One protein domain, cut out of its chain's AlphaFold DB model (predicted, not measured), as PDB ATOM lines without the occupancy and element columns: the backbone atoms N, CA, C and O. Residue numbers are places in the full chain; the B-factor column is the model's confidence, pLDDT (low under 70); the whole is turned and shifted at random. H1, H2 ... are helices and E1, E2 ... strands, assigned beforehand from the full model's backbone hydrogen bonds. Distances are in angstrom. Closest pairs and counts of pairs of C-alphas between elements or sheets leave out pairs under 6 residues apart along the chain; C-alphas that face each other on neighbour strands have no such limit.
ATOM      1  N   SER A  21     181.706 242.307 233.166       86.44
ATOM      2  CA  SER A  21     181.814 240.963 233.716       86.44
ATOM      3  C   SER A  21     182.764 240.970 234.913       86.44
ATOM      4  O   SER A  21     183.737 241.724 234.951       86.44
ATOM      5  N   GLU A  22     182.418 240.186 235.925       88.69
ATOM      6  CA  GLU A  22     183.125 240.073 237.194       88.69
ATOM      7  C   GLU A  22     183.400 238.595 237.466       88.69
ATOM      8  O   GLU A  22     182.504 237.758 237.339       88.69
ATOM      9  N   SER A  23     184.626 238.268 237.872       88.62
ATOM     10  CA  SER A  23     184.992 236.926 238.309       88.62
ATOM     11  C   SER A  23     185.494 236.939 239.749       88.62
ATOM     12  O   SER A  23     186.272 237.803 240.159       88.62
ATOM     13  N   ARG A  24     185.060 235.951 240.533       89.19
ATOM     14  CA  ARG A  24     185.585 235.686 241.873       89.19
ATOM     15  C   ARG A  24     186.541 234.510 241.798       89.19
ATOM     16  O   ARG A  24     186.141 233.407 241.426       89.19
ATOM     17  N   HIS A  25     187.787 234.755 242.175       89.69
ATOM     18  CA  HIS A  25     188.849 233.757 242.176       89.69
ATOM     19  C   HIS A  25     189.115 233.233 243.589       89.69
ATOM     20  O   HIS A  25     188.926 233.948 244.573       89.69
ATOM     21  N   ILE A  26     189.572 231.985 243.668       91.25
ATOM     22  CA  ILE A  26     190.218 231.417 244.853       91.25
ATOM     23  C   ILE A  26     191.700 231.305 244.529       91.25
ATOM     24  O   ILE A  26     192.044 230.766 243.477       91.25
ATOM     25  N   PHE A  27     192.547 231.789 245.433       91.94
ATOM     26  CA  PHE A  27     193.994 231.645 245.352       91.94
ATOM     27  C   PHE A  27     194.494 230.764 246.492       91.94
ATOM     28  O   PHE A  27     194.195 231.022 247.657       91.94
ATOM     29  N   ASP A  28     195.270 229.744 246.148       91.88
ATOM     30  CA  ASP A  28     196.083 228.987 247.089       91.88
ATOM     31  C   ASP A  28     197.514 229.524 247.022       91.88
ATOM     32  O   ASP A  28     198.324 229.141 246.175       91.88
ATOM     33  N   CYS A  29     197.811 230.443 247.937       90.62
ATOM     34  CA  CYS A  29     199.097 231.126 248.022       90.62
ATOM     35  C   CYS A  29     200.271 230.183 248.305       90.62
ATOM     36  O   CYS A  29     201.403 230.500 247.950       90.62
ATOM     37  N   LYS A  30     200.016 229.033 248.944       90.38
ATOM     38  CA  LYS A  30     201.060 228.068 249.297       90.38
ATOM     39  C   LYS A  30     201.502 227.276 248.073       90.38
ATOM     40  O   LYS A  30     202.693 227.051 247.890       90.38
ATOM     41  N   ASN A  31     200.539 226.854 247.256       92.44
ATOM     42  CA  ASN A  31     200.796 225.997 246.101       92.44
ATOM     43  C   ASN A  31     200.863 226.772 244.775       92.44
ATOM     44  O   ASN A  31     201.177 226.186 243.742       92.44
ATOM     45  N   GLY A  32     200.570 228.076 244.784       93.56
ATOM     46  CA  GLY A  32     200.569 228.911 243.583       93.56
ATOM     47  C   GLY A  32     199.474 228.521 242.589       93.56
ATOM     48  O   GLY A  32     199.676 228.609 241.374       93.56
ATOM     49  N   THR A  33     198.328 228.046 243.083       95.69
ATOM     50  CA  THR A  33     197.204 227.605 242.251       95.69
ATOM     51  C   THR A  33     196.005 228.546 242.380       95.69
ATOM     52  O   THR A  33     195.821 229.240 243.382       95.69
ATOM     53  N   SER A  34     195.186 228.604 241.331       94.00
ATOM     54  CA  SER A  34     193.988 229.437 241.254       94.00
ATOM     55  C   SER A  34     192.839 228.679 240.612       94.00
ATOM     56  O   SER A  34     193.036 227.892 239.691       94.00
ATOM     57  N   GLY A  35     191.621 229.022 241.021       91.62
ATOM     58  CA  GLY A  35     190.383 228.608 240.360       91.62
ATOM     59  C   GLY A  35     189.373 229.746 240.312       91.62
ATOM     60  O   GLY A  35     189.527 230.760 240.998       91.62
ATOM     61  N   VAL A  36     188.340 229.585 239.486       89.50
ATOM     62  CA  VAL A  36     187.211 230.519 239.407       89.50
ATOM     63  C   VAL A  36     186.053 229.931 240.199       89.50
ATOM     64  O   VAL A  36     185.567 228.848 239.889       89.50
ATOM     65  N   MET A  37     185.608 230.655 241.220       89.56
ATOM     66  CA  MET A  37     184.452 230.276 242.028       89.56
ATOM     67  C   MET A  37     183.159 230.893 241.497       89.56
ATOM     68  O   MET A  37     182.091 230.316 241.660       89.56
ATOM     69  N   GLN A  38     183.233 232.070 240.873       89.94
ATOM     70  CA  GLN A  38     182.049 232.744 240.346       89.94
ATOM     71  C   GLN A  38     182.387 233.564 239.104       89.94
ATOM     72  O   GLN A  38     183.438 234.198 239.059       89.94
ATOM     73  N   GLY A  39     181.474 233.595 238.140       89.12
ATOM     74  CA  GLY A  39     181.447 234.528 237.018       89.12
ATOM     75  C   GLY A  39     180.079 235.201 236.942       89.12
ATOM     76  O   GLY A  39     179.059 234.527 237.052       89.12
ATOM     77  N   SER A  40     180.053 236.523 236.800       90.06
ATOM     78  CA  SER A  40     178.830 237.334 236.749       90.06
ATOM     79  C   SER A  40     178.895 238.284 235.559       90.06
ATOM     80  O   SER A  40     179.904 238.964 235.391       90.06
ATOM     81  N   ILE A  41     177.838 238.353 234.752       88.50
ATOM     82  CA  ILE A  41     177.750 239.234 233.577       88.50
ATOM     83  C   ILE A  41     176.577 240.191 233.759       88.50
ATOM     84  O   ILE A  41     175.484 239.776 234.149       88.50
ATOM     85  N   TYR A  42     176.807 241.467 233.452       89.81
ATOM     86  CA  TYR A  42     175.833 242.536 233.620       89.81
ATOM     87  C   TYR A  42     175.483 243.223 232.296       89.81
ATOM     88  O   TYR A  42     176.356 243.480 231.462       89.81
ATOM     89  N   LEU A  43     174.208 243.589 232.169       89.50
ATOM     90  CA  LEU A  43     173.630 244.355 231.073       89.50
ATOM     91  C   LEU A  43     172.796 245.516 231.625       89.50
ATOM     92  O   LEU A  43     171.848 245.328 232.388       89.50
ATOM     93  N   LYS A  44     173.160 246.734 231.245       88.69
ATOM     94  CA  LYS A  44     172.664 248.013 231.761       88.69
ATOM     95  C   LYS A  44     172.648 248.050 233.291       88.69
ATOM     96  O   LYS A  44     171.695 248.512 233.907       88.69
ATOM     97  N   GLY A  45     173.697 247.496 233.901       86.50
ATOM     98  CA  GLY A  45     173.835 247.358 235.354       86.50
ATOM     99  C   GLY A  45     173.083 246.177 235.984       86.50
ATOM    100  O   GLY A  45     173.336 245.874 237.148       86.50
ATOM    101  N   ASN A  46     172.230 245.466 235.241       89.75
ATOM    102  CA  ASN A  46     171.477 244.316 235.745       89.75
ATOM    103  C   ASN A  46     172.259 243.018 235.557       89.75
ATOM    104  O   ASN A  46     172.827 242.796 234.493       89.75
ATOM    105  N   LEU A  47     172.268 242.147 236.568       87.81
ATOM    106  CA  LEU A  47     172.845 240.807 236.457       87.81
ATOM    107  C   LEU A  47     171.998 239.966 235.493       87.81
ATOM    108  O   LEU A  47     170.819 239.740 235.753       87.81
ATOM    109  N   VAL A  48     172.600 239.500 234.399       89.50
ATOM    110  CA  VAL A  48     171.917 238.692 233.369       89.50
ATOM    111  C   VAL A  48     172.445 237.267 233.273       89.50
ATOM    112  O   VAL A  48     171.767 236.397 232.738       89.50
ATOM    113  N   ASN A  49     173.641 237.004 233.803       85.00
ATOM    114  CA  ASN A  49     174.182 235.654 233.891       85.00
ATOM    115  C   ASN A  49     175.038 235.504 235.151       85.00
ATOM    116  O   ASN A  49     175.838 236.388 235.466       85.00
ATOM    117  N   LEU A  50     174.873 234.382 235.849       86.75
ATOM    118  CA  LEU A  50     175.624 234.015 237.042       86.75
ATOM    119  C   LEU A  50     175.977 232.531 236.981       86.75
ATOM    120  O   LEU A  50     175.101 231.672 236.975       86.75
ATOM    121  N   ILE A  51     177.272 232.243 237.012       85.25
ATOM    122  CA  ILE A  51     177.804 230.900 237.225       85.25
ATOM    123  C   ILE A  51     178.522 230.936 238.567       85.25
ATOM    124  O   ILE A  51     179.423 231.751 238.757       85.25
ATOM    125  N   SER A  52     178.125 230.083 239.507       88.12
ATOM    126  CA  SER A  52     178.733 230.014 240.836       88.12
ATOM    127  C   SER A  52     178.954 228.564 241.245       88.12
ATOM    128  O   SER A  52     178.065 227.727 241.102       88.12
ATOM    129  N   LEU A  53     180.152 228.279 241.743       82.50
ATOM    130  CA  LEU A  53     180.529 227.010 242.341       82.50
ATOM    131  C   LEU A  53     180.628 227.190 243.861       82.50
ATOM    132  O   LEU A  53     181.229 228.168 244.315       82.50
ATOM    133  N   PRO A  54     180.104 226.249 244.667       87.31
ATOM    134  CA  PRO A  54     180.386 226.209 246.097       87.31
ATOM    135  C   PRO A  54     181.895 226.189 246.367       87.31
ATOM    136  O   PRO A  54     182.655 225.581 245.611       87.31
ATOM    137  N   TYR A  55     182.330 226.803 247.470       81.94
ATOM    138  CA  TYR A  55     183.754 226.966 247.796       81.94
ATOM    139  C   TYR A  55     184.541 225.645 247.765       81.94
ATOM    140  O   TYR A  55     185.598 225.571 247.140       81.94
ATOM    141  N   GLU A  56     183.999 224.578 248.361       85.81
ATOM    142  CA  GLU A  56     184.666 223.269 248.366       85.81
ATOM    143  C   GLU A  56     184.779 222.646 246.968       85.81
ATOM    144  O   GLU A  56     185.761 221.966 246.690       85.81
ATOM    145  N   MET A  57     183.828 222.913 246.066       86.75
ATOM    146  CA  MET A  57     183.918 222.457 244.674       86.75
ATOM    147  C   MET A  57     184.930 223.289 243.886       86.75
ATOM    148  O   MET A  57     185.734 222.745 243.141       86.75
ATOM    149  N   ALA A  58     184.943 224.607 244.083       86.25
ATOM    150  CA  ALA A  58     185.901 225.491 243.423       86.25
ATOM    151  C   ALA A  58     187.355 225.214 243.858       86.25
ATOM    152  O   ALA A  58     188.283 225.387 243.073       86.25
ATOM    153  N   LYS A  59     187.576 224.705 245.077       88.06
ATOM    154  CA  LYS A  59     188.892 224.203 245.512       88.06
ATOM    155  C   LYS A  59     189.364 222.963 244.749       88.06
ATOM    156  O   LYS A  59     190.562 222.707 244.693       88.06
ATOM    157  N   GLN A  60     188.450 222.192 244.166       89.69
ATOM    158  CA  GLN A  60     188.795 221.015 243.365       89.69
ATOM    159  C   GLN A  60     189.154 221.384 241.919       89.69
ATOM    160  O   GLN A  60     189.721 220.562 241.207       89.69
ATOM    161  N   THR A  61     188.861 222.614 241.486       87.50
ATOM    162  CA  THR A  61     189.148 223.117 240.131       87.50
ATOM    163  C   THR A  61     190.384 224.018 240.080       87.50
ATOM    164  O   THR A  61     190.582 224.753 239.111       87.50
ATOM    165  N   LEU A  62     191.213 224.006 241.131       93.25
ATOM    166  CA  LEU A  62     192.431 224.809 241.177       93.25
ATOM    167  C   LEU A  62     193.469 224.268 240.193       93.25
ATOM    168  O   LEU A  62     193.775 223.076 240.167       93.25
ATOM    169  N   HIS A  63     194.072 225.175 239.437       94.19
ATOM    170  CA  HIS A  63     195.161 224.876 238.518       94.19
ATOM    171  C   HIS A  63     196.339 225.809 238.772       94.19
ATOM    172  O   HIS A  63     196.167 226.919 239.279       94.19
ATOM    173  N   THR A  64     197.545 225.362 238.423       96.31
ATOM    174  CA  THR A  64     198.757 226.180 238.528       96.31
ATOM    175  C   THR A  64     198.580 227.492 237.780       96.31
ATOM    176  O   THR A  64     198.187 227.503 236.611       96.31
ATOM    177  N   VAL A  65     198.875 228.603 238.454       93.38
ATOM    178  CA  VAL A  65     198.791 229.920 237.830       93.38
ATOM    179  C   VAL A  65     199.932 230.072 236.820       93.38
ATOM    180  O   VAL A  65     201.093 229.862 237.175       93.38
ATOM    181  N   PRO A  66     199.649 230.450 235.560       92.56
ATOM    182  CA  PRO A  66     200.704 230.674 234.584       92.56
ATOM    183  C   PRO A  66     201.604 231.836 235.009       92.56
ATOM    184  O   PRO A  66     201.117 232.926 235.342       92.56
ATOM    185  N   ALA A  67     202.919 231.622 234.943       89.94
ATOM    186  CA  ALA A  67     203.905 232.659 235.215       89.94
ATOM    187  C   ALA A  67     203.684 233.876 234.300       89.94
ATOM    188  O   ALA A  67     203.303 233.738 233.138       89.94
ATOM    189  N   ASN A  68     203.918 235.076 234.836       89.94
ATOM    190  CA  ASN A  68     203.731 236.358 234.141       89.94
ATOM    191  C   ASN A  68     202.296 236.645 233.655       89.94
ATOM    192  O   ASN A  68     202.082 237.597 232.907       89.94
ATOM    193  N   SER A  69     201.295 235.868 234.085       89.19
ATOM    194  CA  SER A  69     199.891 236.170 233.797       89.19
ATOM    195  C   SER A  69     199.354 237.281 234.702       89.19
ATOM    196  O   SER A  69     199.841 237.515 235.809       89.19
ATOM    197  N   MET A  70     198.275 237.933 234.270       88.19
ATOM    198  CA  MET A  70     197.564 238.878 235.134       88.19
ATOM    199  C   MET A  70     197.033 238.207 236.409       88.19
ATOM    200  O   MET A  70     197.033 238.820 237.473       88.19
ATOM    201  N   ILE A  71     196.631 236.936 236.327       90.00
ATOM    202  CA  ILE A  71     196.192 236.174 237.499       90.00
ATOM    203  C   ILE A  71     197.344 235.986 238.493       90.00
ATOM    204  O   ILE A  71     197.121 236.140 239.689       90.00
ATOM    205  N   GLN A  72     198.578 235.764 238.025       91.50
ATOM    206  CA  GLN A  72     199.755 235.717 238.902       91.50
ATOM    207  C   GLN A  72     199.967 237.040 239.637       91.50
ATOM    208  O   GLN A  72     200.246 237.042 240.831       91.50
ATOM    209  N   GLN A  73     199.808 238.175 238.948       91.19
ATOM    210  CA  GLN A  73     199.933 239.494 239.575       91.19
ATOM    211  C   GLN A  73     198.852 239.710 240.642       91.19
ATOM    212  O   GLN A  73     199.160 240.157 241.744       91.19
ATOM    213  N   LEU A  74     197.599 239.351 240.340       90.38
ATOM    214  CA  LEU A  74     196.492 239.433 241.296       90.38
ATOM    215  C   LEU A  74     196.717 238.519 242.504       90.38
ATOM    216  O   LEU A  74     196.505 238.949 243.635       90.38
ATOM    217  N   MET A  75     197.189 237.292 242.273       91.88
ATOM    218  CA  MET A  75     197.525 236.345 243.330       91.88
ATOM    219  C   MET A  75     198.648 236.887 244.212       91.88
ATOM    220  O   MET A  75     198.495 236.903 245.425       91.88
ATOM    221  N   ASN A  76     199.732 237.408 243.633       91.06
ATOM    222  CA  ASN A  76     200.834 237.992 244.401       91.06
ATOM    223  C   ASN A  76     200.351 239.127 245.313       91.06
ATOM    224  O   ASN A  76     200.729 239.178 246.479       91.06
ATOM    225  N   VAL A  77     199.491 240.013 244.802       89.81
ATOM    226  CA  VAL A  77     198.915 241.109 245.595       89.81
ATOM    227  C   VAL A  77     198.022 240.575 246.714       89.81
ATOM    228  O   VAL A  77     198.123 241.049 247.842       89.81
ATOM    229  N   ALA A  78     197.166 239.592 246.425       87.19
ATOM    230  CA  ALA A  78     196.264 239.006 247.414       87.19
ATOM    231  C   ALA A  78     197.022 238.241 248.513       87.19
ATOM    232  O   ALA A  78     196.707 238.384 249.688       87.19
ATOM    233  N   CYS A  79     198.040 237.469 248.134       88.38
ATOM    234  CA  CYS A  79     198.833 236.633 249.032       88.38
ATOM    235  C   CYS A  79     199.861 237.413 249.858       88.38
ATOM    236  O   CYS A  79     200.327 236.911 250.876       88.38
ATOM    237  N   ALA A  80     200.231 238.623 249.429       86.06
ATOM    238  CA  ALA A  80     201.108 239.509 250.189       86.06
ATOM    239  C   ALA A  80     200.376 240.275 251.306       86.06
ATOM    240  O   ALA A  80     201.029 240.936 252.114       86.06
ATOM    241  N   GLN A  81     199.039 240.231 251.354       72.88
ATOM    242  CA  GLN A  81     198.287 240.876 252.428       72.88
ATOM    243  C   GLN A  81     198.332 240.021 253.706       72.88
ATOM    244  O   GLN A  81     198.265 238.794 253.610       72.88
TER     245      GLN A  81
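What this domain is: This is residues 21 to 81 of the 97 residues of an uncharacterized protein of Achromobacter sp (UniProt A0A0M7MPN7). A long three-stranded sheet is covered by a short helix on each face near one end, H2 on one face and H1 on the other, while its opposite end, with the turn from E2 to E3, has no helix over it. After H1 the chain passes along E2, where residues 63 to 64 pair with it, and goes on to H2 on the other face. The printed part has 61 residues with three named strands and two named helices, in the order E1 E2 E3 H1 H2; the sheet, E1 - E2 - E3, is antiparallel throughout and the class is mixed, helices and strands. The whole is only just loose, close to compact, with a radius of gyration of the C-alphas of 12.8 A, and elongated, with spans of 37 by 23 by 21 A.

Where its parts are: E1, residues 21 to 28, begins with C-alpha 21 at (181.814, 240.963, 233.716) and is 22.9 A long. E2, residues 33 to 43, is the longest strand, 31.0 A. E3, residues 46 to 52, begins with C-alpha 46 at (171.477, 244.316, 235.745) and measures 16.8 A. H1 takes residues 55 to 61, 10.1 A. H2, residues 70 to 79, measures 14.1 A and ends with C-alpha 79 at (198.833, 236.633, 249.032).

How they stand to each other: The three strands form a meander, each strand the antiparallel neighbour of the one before. E1 and E2 are a hairpin at 166 degrees between directions, with N 22 and O 40 2.8 A apart, within hydrogen-bond range. E2 and E3 are a hairpin at 156 degrees, with N 39 and O 51 at 2.8 A. The helices on both faces of the sheet give three layers. H1 is on the sheet at a height of 7.5 A, over E2 and slantwise to it at 56 degrees on the local plane; the closest C-alphas of H1 and E2, Ala 58 and Met 37, are 5.2 A apart. H2 is on the sheet at a height of 9.1 A, over E1 and, only just, with 3 C-alphas, over E2. It runs slantwise to E1 at 59 degrees on the local plane, only just short of across; the closest C-alphas, Met 75 and Phe 27, are 6.2 A apart. H1 and H2 are apart. Every O i to N i+4 pair of H2 is within hydrogen-bond range; H1 has 1 of 3, and 3 of its 4 O i to N i+3 pairs.

The domain as a whole: The C-alphas farthest apart, of Lys 30 and Lys 44, are 38.9 A apart. The printed part has no cut. The links E1 to E2, E2 to E3 and E3 to H1 are tight, and H1 to H2, 8 residues, is short. Mean pLDDT of the printed part is 89.2, and no printed residue is under 70.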